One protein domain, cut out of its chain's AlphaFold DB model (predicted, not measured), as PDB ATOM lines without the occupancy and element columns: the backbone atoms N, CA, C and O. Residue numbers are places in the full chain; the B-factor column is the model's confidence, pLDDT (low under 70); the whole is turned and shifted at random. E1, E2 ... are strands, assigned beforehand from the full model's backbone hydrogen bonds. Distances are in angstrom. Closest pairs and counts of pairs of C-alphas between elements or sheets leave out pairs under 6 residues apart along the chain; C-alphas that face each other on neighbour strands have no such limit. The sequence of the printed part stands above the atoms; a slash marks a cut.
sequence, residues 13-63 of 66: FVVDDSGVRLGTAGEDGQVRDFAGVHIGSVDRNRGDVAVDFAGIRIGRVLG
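AT A GLANCE: This is residues 13 to 63 of the 66 residues of an uncharacterized protein of Pseudonocardia dioxanivorans (strain ATCC 55486 / DSM 44775 / JCM 13855 / CB1190) (UniProt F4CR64). The domain is a small closed barrel of six short strands, E1 to E6, which follow one another round the ring, with E6 coming back beside E1. The turns between the strands loop outward from this ring, and no named helix covers or caps it. The printed part has 51 residues, with six named strands in the order E1, E2, E3, E4, E5, E6 and each neighbour pair antiparallel. The class is all strand, though under half of the printed residues, 25 of 51, are in named strands. The whole is compact and rounded, with a radius of gyration of the C-alphas of 9.3 A and spans of 26 by 22 by 21 A.

IN THESE COORDINATES: E1 is residues 13 to 15, 6.3 A from first to last C-alpha, and begins at C-alpha 13 at (455.316, 468.946, 385.180). E2, residues 21 to 25, is 11.1 A long. E3 is residues 30 to 32, 6.4 A long. E4, residues 38 to 42, is 11.6 A long and begins at C-alpha 38 at (457.799, 467.731, 398.709). E5 is residues 49 to 51, 6.6 A long. E6, residues 57 to 62, is the longest strand at 14.3 A and ends at C-alpha 62 at (451.725, 466.643, 382.221).

HOW THE PARTS SIT: The six strands form a meander, each strand the antiparallel neighbour of the one before. E1 and E2 form a hairpin at 141 degrees, with N 14 and O 23 2.9 A apart, within hydrogen-bond range. The pairing of E2 is staggered: its residues 21 to 24 pair with E1 and its residues 24 to 25 with E3. In the hairpin of E2 and E3, N 24 and O 32 are 2.8 A apart. In that of E3 and E4, N 31 and O 40 are 2.7 A apart. E4 pairs with E3 over residues 38 to 41 and with E5 over residues 41 to 42, where N 41 and O 51 are 2.8 A apart. In the hairpin of E5 and E6, N 58 and O 50 are 2.9 A apart. E6 pairs with E5 over residues 57 to 60 and with E1 over residues 60 to 62. The barrel is closed by E6 and E1, antiparallel at 136 degrees, with N 60 and O 15 2.8 A apart and N 62 and O 13 2.8 A apart. Across the ring, E1 and E4 are apart, as are E3 and E6; E2 and E5 are only just apart, their closest C-alphas 8.3 A from each other.

THE WHOLE: The two C-alphas farthest apart, those of Ala 35 and Asn 45, are 26.9 A from each other. The first and last printed C-alphas, of Phe 13 and Gly 63, are 6.9 A apart. The printed part has no cut. The link from E4 to E5 is short, with 6 residues; the other four links are tight. The mean pLDDT of the printed part is 87.5, and residue 63 is the one printed residue under 70.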
ATOM      1  N   PHE A  13     455.702 467.711 384.518       87.56
ATOM      2  CA  PHE A  13     455.316 468.946 385.180       87.56
ATOM      3  C   PHE A  13     453.951 468.790 385.817       87.56
ATOM      4  O   PHE A  13     453.005 468.347 385.174       87.56
ATOM      5  N   VAL A  14     453.826 469.209 387.068       89.69
ATOM      6  CA  VAL A  14     452.523 469.331 387.710       89.69
ATOM      7  C   VAL A  14     452.022 470.744 387.494       89.69
ATOM      8  O   VAL A  14     452.710 471.705 387.845       89.69
ATOM      9  N   VAL A  15     450.835 470.867 386.914       91.25
ATOM     10  CA  VAL A  15     450.147 472.142 386.703       91.25
ATOM     11  C   VAL A  15     448.814 472.159 387.438       91.25
ATOM     12  O   VAL A  15     448.174 471.117 387.584       91.25
ATOM     13  N   ASP A  16     448.387 473.326 387.901       90.38
ATOM     14  CA  ASP A  16     447.029 473.517 388.405       90.38
ATOM     15  C   ASP A  16     445.997 473.548 387.258       90.38
ATOM     16  O   ASP A  16     446.336 473.451 386.074       90.38
ATOM     17  N   ASP A  17     444.713 473.695 387.594       84.75
ATOM     18  CA  ASP A  17     443.638 473.786 386.595       84.75
ATOM     19  C   ASP A  17     443.721 475.056 385.716       84.75
ATOM     20  O   ASP A  17     443.096 475.108 384.658       84.75
ATOM     21  N   SER A  18     444.509 476.061 386.116       86.56
ATOM     22  CA  SER A  18     444.791 477.270 385.327       86.56
ATOM     23  C   SER A  18     446.006 477.104 384.402       86.56
ATOM     24  O   SER A  18     446.322 478.012 383.634       86.56
ATOM     25  N   GLY A  19     446.694 475.958 384.457       85.38
ATOM     26  CA  GLY A  19     447.921 475.688 383.707       85.38
ATOM     27  C   GLY A  19     449.185 476.269 384.348       85.38
ATOM     28  O   GLY A  19     450.247 476.262 383.721       85.38
ATOM     29  N   VAL A  20     449.108 476.764 385.586       88.31
ATOM     30  CA  VAL A  20     450.275 477.256 386.323       88.31
ATOM     31  C   VAL A  20     451.063 476.067 386.839       88.31
ATOM     32  O   VAL A  20     450.533 475.193 387.520       88.31
ATOM     33  N   ARG A  21     452.360 476.037 386.537       89.38
ATOM     34  CA  ARG A  21     453.260 474.989 387.013       89.38
ATOM     35  C   ARG A  21     453.458 475.115 388.524       89.38
ATOM     36  O   ARG A  21     453.989 476.113 388.996       89.38
ATOM     37  N   LEU A  22     453.059 474.077 389.250       88.62
ATOM     38  CA  LEU A  22     453.229 473.931 390.695       88.62
ATOM     39  C   LEU A  22     454.577 473.291 391.040       88.62
ATOM     40  O   LEU A  22     455.191 473.629 392.048       88.62
ATOM     41  N   GLY A  23     455.042 472.367 390.197       90.56
ATOM     42  CA  GLY A  23     456.265 471.617 390.449       90.56
ATOM     43  C   GLY A  23     456.521 470.521 389.423       90.56
ATOM     44  O   GLY A  23     456.018 470.569 388.297       90.56
ATOM     45  N   THR A  24     457.299 469.526 389.827       89.25
ATOM     46  CA  THR A  24     457.656 468.349 389.034       89.25
ATOM     47  C   THR A  24     457.379 467.068 389.805       89.25
ATOM     48  O   THR A  24     457.680 466.958 390.992       89.25
ATOM     49  N   ALA A  25     456.807 466.087 389.112       88.06
ATOM     50  CA  ALA A  25     456.674 464.726 389.602       88.06
ATOM     51  C   ALA A  25     457.958 463.942 389.290       88.06
ATOM     52  O   ALA A  25     458.415 463.905 388.144       88.06
ATOM     53  N   GLY A  26     458.550 463.348 390.325       82.06
ATOM     54  CA  GLY A  26     459.674 462.428 390.208       82.06
ATOM     55  C   GLY A  26     459.233 461.006 389.857       82.06
ATOM     56  O   GLY A  26     458.056 460.659 389.938       82.06
ATOM     57  N   GLU A  27     460.203 460.156 389.517       78.56
ATOM     58  CA  GLU A  27     459.984 458.721 389.254       78.56
ATOM     59  C   GLU A  27     459.426 457.965 390.469       78.56
ATOM     60  O   GLU A  27     458.763 456.939 390.331       78.56
ATOM     61  N   ASP A  28     459.679 458.486 391.672       83.56
ATOM     62  CA  ASP A  28     459.134 457.997 392.939       83.56
ATOM     63  C   ASP A  28     457.634 458.314 393.101       83.56
ATOM     64  O   ASP A  28     457.019 457.918 394.096       83.56
ATOM     65  N   GLY A  29     457.040 459.018 392.131       85.44
ATOM     66  CA  GLY A  29     455.677 459.526 392.181       85.44
ATOM     67  C   GLY A  29     455.525 460.705 393.137       85.44
ATOM     68  O   GLY A  29     454.395 461.091 393.417       85.44
ATOM     69  N   GLN A  30     456.617 461.275 393.652       90.06
ATOM     70  CA  GLN A  30     456.555 462.422 394.551       90.06
ATOM     71  C   GLN A  30     456.588 463.715 393.750       90.06
ATOM     72  O   GLN A  30     457.415 463.908 392.862       90.06
ATOM     73  N   VAL A  31     455.699 464.631 394.101       90.88
ATOM     74  CA  VAL A  31     455.622 465.969 393.528       90.88
ATOM     75  C   VAL A  31     456.433 466.913 394.397       90.88
ATOM     76  O   VAL A  31     456.161 467.085 395.590       90.88
ATOM     77  N   ARG A  32     457.435 467.543 393.787       91.44
ATOM     78  CA  ARG A  32     458.292 468.535 394.433       91.44
ATOM     79  C   ARG A  32     458.126 469.886 393.755       91.44
ATOM     80  O   ARG A  32     458.000 469.951 392.536       91.44
ATOM     81  N   ASP A  33     458.103 470.955 394.538       91.19
ATOM     82  CA  ASP A  33     458.080 472.318 394.008       91.19
ATOM     83  C   ASP A  33     459.454 472.731 393.439       91.19
ATOM     84  O   ASP A  33     460.434 471.980 393.477       91.19
ATOM     85  N   PHE A  34     459.551 473.960 392.926       84.25
ATOM     86  CA  PHE A  34     460.805 474.508 392.392       84.25
ATOM     87  C   PHE A  34     461.908 474.706 393.442       84.25
ATOM     88  O   PHE A  34     463.073 474.849 393.075       84.25
ATOM     89  N   ALA A  35     461.559 474.727 394.728       85.69
ATOM     90  CA  ALA A  35     462.510 474.769 395.832       85.69
ATOM     91  C   ALA A  35     462.961 473.357 396.266       85.69
ATOM     92  O   ALA A  35     463.809 473.228 397.149       85.69
ATOM     93  N   GLY A  36     462.429 472.297 395.643       87.31
ATOM     94  CA  GLY A  36     462.699 470.903 395.988       87.31
ATOM     95  C   GLY A  36     461.899 470.400 397.192       87.31
ATOM     96  O   GLY A  36     462.170 469.304 397.687       87.31
ATOM     97  N   VAL A  37     460.919 471.171 397.663       90.19
ATOM     98  CA  VAL A  37     460.033 470.803 398.766       90.19
ATOM     99  C   VAL A  37     458.999 469.814 398.259       90.19
ATOM    100  O   VAL A  37     458.345 470.031 397.244       90.19
ATOM    101  N   HIS A  38     458.833 468.716 398.986       92.75
ATOM    102  CA  HIS A  38     457.799 467.731 398.709       92.75
ATOM    103  C   HIS A  38     456.424 468.307 399.087       92.75
ATOM    104  O   HIS A  38     456.169 468.567 400.262       92.75
ATOM    105  N   ILE A  39     455.559 468.510 398.090       91.06
ATOM    106  CA  ILE A  39     454.227 469.125 398.250       91.06
ATOM    107  C   ILE A  39     453.070 468.135 398.066       91.06
ATOM    108  O   ILE A  39     451.940 468.434 398.446       91.06
ATOM    109  N   GLY A  40     453.334 466.962 397.494       92.50
ATOM    110  CA  GLY A  40     452.314 465.951 397.255       92.50
ATOM    111  C   GLY A  40     452.846 464.768 396.462       92.50
ATOM    112  O   GLY A  40     454.047 464.628 396.274       92.50
ATOM    113  N   SER A  41     451.950 463.938 395.949       92.00
ATOM    114  CA  SER A  41     452.291 462.756 395.162       92.00
ATOM    115  C   SER A  41     451.330 462.571 393.992       92.00
ATOM    116  O   SER A  41     450.238 463.133 393.961       92.00
ATOM    117  N   VAL A  42     451.746 461.794 393.004       89.44
ATOM    118  CA  VAL A  42     450.891 461.375 391.898       89.44
ATOM    119  C   VAL A  42     449.935 460.294 392.396       89.44
ATOM    120  O   VAL A  42     450.347 459.319 393.032       89.44
ATOM    121  N   ASP A  43     448.649 460.460 392.103       89.00
ATOM    122  CA  ASP A  43     447.625 459.471 392.408       89.00
ATOM    123  C   ASP A  43     447.917 458.187 391.622       89.00
ATOM    124  O   ASP A  43     447.937 458.154 390.394       89.00
ATOM    125  N   ARG A  44     448.138 457.081 392.334       78.38
ATOM    126  CA  ARG A  44     448.461 455.794 391.703       78.38
ATOM    127  C   ARG A  44     447.303 455.201 390.903       78.38
ATOM    128  O   ARG A  44     447.545 454.369 390.035       78.38
ATOM    129  N   ASN A  45     446.063 455.592 391.194       81.88
ATOM    130  CA  ASN A  45     444.887 455.165 390.432       81.88
ATOM    131  C   ASN A  45     444.657 456.044 389.200       81.88
ATOM    132  O   ASN A  45     444.015 455.609 388.245       81.88
ATOM    133  N   ARG A  46     445.157 457.282 389.231       76.06
ATOM    134  CA  ARG A  46     445.072 458.259 388.145       76.06
ATOM    135  C   ARG A  46     446.449 458.882 387.952       76.06
ATOM    136  O   ARG A  46     446.728 459.939 388.504       76.06
ATOM    137  N   GLY A  47     447.308 458.204 387.189       77.25
ATOM    138  CA  GLY A  47     448.718 458.581 387.002       77.25
ATOM    139  C   GLY A  47     448.953 459.969 386.387       77.25
ATOM    140  O   GLY A  47     450.087 460.430 386.327       77.25
ATOM    141  N   ASP A  48     447.891 460.641 385.947       85.94
ATOM    142  CA  ASP A  48     447.866 462.018 385.473       85.94
ATOM    143  C   ASP A  48     447.426 463.027 386.551       85.94
ATOM    144  O   ASP A  48     447.410 464.225 386.300       85.94
ATOM    145  N   VAL A  49     447.056 462.605 387.760       89.56
ATOM    146  CA  VAL A  49     446.540 463.480 388.823       89.56
ATOM    147  C   VAL A  49     447.564 463.616 389.938       89.56
ATOM    148  O   VAL A  49     448.068 462.627 390.454       89.56
ATOM    149  N   ALA A  50     447.839 464.850 390.353       90.69
ATOM    150  CA  ALA A  50     448.636 465.130 391.541       90.69
ATOM    151  C   ALA A  50     447.717 465.446 392.726       90.69
ATOM    152  O   ALA A  50     446.797 466.264 392.605       90.69
ATOM    153  N   VAL A  51     447.993 464.826 393.870       92.94
ATOM    154  CA  VAL A  51     447.294 465.029 395.144       92.94
ATOM    155  C   VAL A  51     448.267 465.486 396.230       92.94
ATOM    156  O   VAL A  51     449.444 465.140 396.197       92.94
ATOM    157  N   ASP A  52     447.795 466.263 397.197       92.19
ATOM    158  CA  ASP A  52     448.569 466.615 398.389       92.19
ATOM    159  C   ASP A  52     448.626 465.458 399.410       92.19
ATOM    160  O   ASP A  52     448.107 464.359 399.194       92.19
ATOM    161  N   PHE A  53     449.241 465.713 400.568       88.56
ATOM    162  CA  PHE A  53     449.308 464.758 401.680       88.56
ATOM    163  C   PHE A  53     447.943 464.408 402.298       88.56
ATOM    164  O   PHE A  53     447.835 463.393 402.985       88.56
ATOM    165  N   ALA A  54     446.912 465.226 402.075       89.31
ATOM    166  CA  ALA A  54     445.542 464.956 402.494       89.31
ATOM    167  C   ALA A  54     444.746 464.168 401.433       89.31
ATOM    168  O   ALA A  54     443.589 463.818 401.672       89.31
ATOM    169  N   GLY A  55     445.349 463.866 400.277       89.00
ATOM    170  CA  GLY A  55     444.688 463.208 399.150       89.00
ATOM    171  C   GLY A  55     443.791 464.146 398.338       89.00
ATOM    172  O   GLY A  55     442.990 463.684 397.526       89.00
ATOM    173  N   ILE A  56     443.900 465.459 398.546       90.06
ATOM    174  CA  ILE A  56     443.170 466.464 397.783       90.06
ATOM    175  C   ILE A  56     443.917 466.728 396.484       90.06
ATOM    176  O   ILE A  56     445.125 466.947 396.475       90.06
ATOM    177  N   ARG A  57     443.190 466.729 395.364       91.50
ATOM    178  CA  ARG A  57     443.759 467.050 394.054       91.50
ATOM    179  C   ARG A  57     444.289 468.484 394.043       91.50
ATOM    180  O   ARG A  57     443.519 469.422 394.218       91.50
ATOM    181  N   ILE A  58     445.582 468.627 393.755       91.00
ATOM    182  CA  ILE A  58     446.262 469.921 393.596       91.00
ATOM    183  C   ILE A  58     446.526 470.265 392.134       91.00
ATOM    184  O   ILE A  58     446.719 471.429 391.804       91.00
ATOM    185  N   GLY A  59     446.527 469.275 391.242       90.88
ATOM    186  CA  GLY A  59     446.830 469.529 389.844       90.88
ATOM    187  C   GLY A  59     446.769 468.303 388.953       90.88
ATOM    188  O   GLY A  59     446.235 467.249 389.318       90.88
ATOM    189  N   ARG A  60     447.307 468.472 387.750       90.19
ATOM    190  CA  ARG A  60     447.503 467.432 386.748       90.19
ATOM    191  C   ARG A  60     448.985 467.306 386.420       90.19
ATOM    192  O   ARG A  60     449.680 468.307 386.269       90.19
ATOM    193  N   VAL A  61     449.441 466.072 386.290       87.88
ATOM    194  CA  VAL A  61     450.753 465.692 385.789       87.88
ATOM    195  C   VAL A  61     450.699 465.721 384.261       87.88
ATOM    196  O   VAL A  61     449.954 464.970 383.637       87.88
ATOM    197  N   LEU A  62     451.472 466.613 383.654       85.00
ATOM    198  CA  LEU A  62     451.725 466.643 382.221       85.00
ATOM    199  C   LEU A  62     452.970 465.797 381.956       85.00
ATOM    200  O   LEU A  62     454.088 466.218 382.268       85.00
ATOM    201  N   GLY A  63     452.765 464.590 381.429       69.38
ATOM    202  CA  GLY A  63     453.852 463.808 380.850       69.38
ATOM    203  C   GLY A  63     454.376 464.501 379.593       69.38
ATOM    204  O   GLY A  63     453.585 465.031 378.815       69.38
TER     205      GLY A  63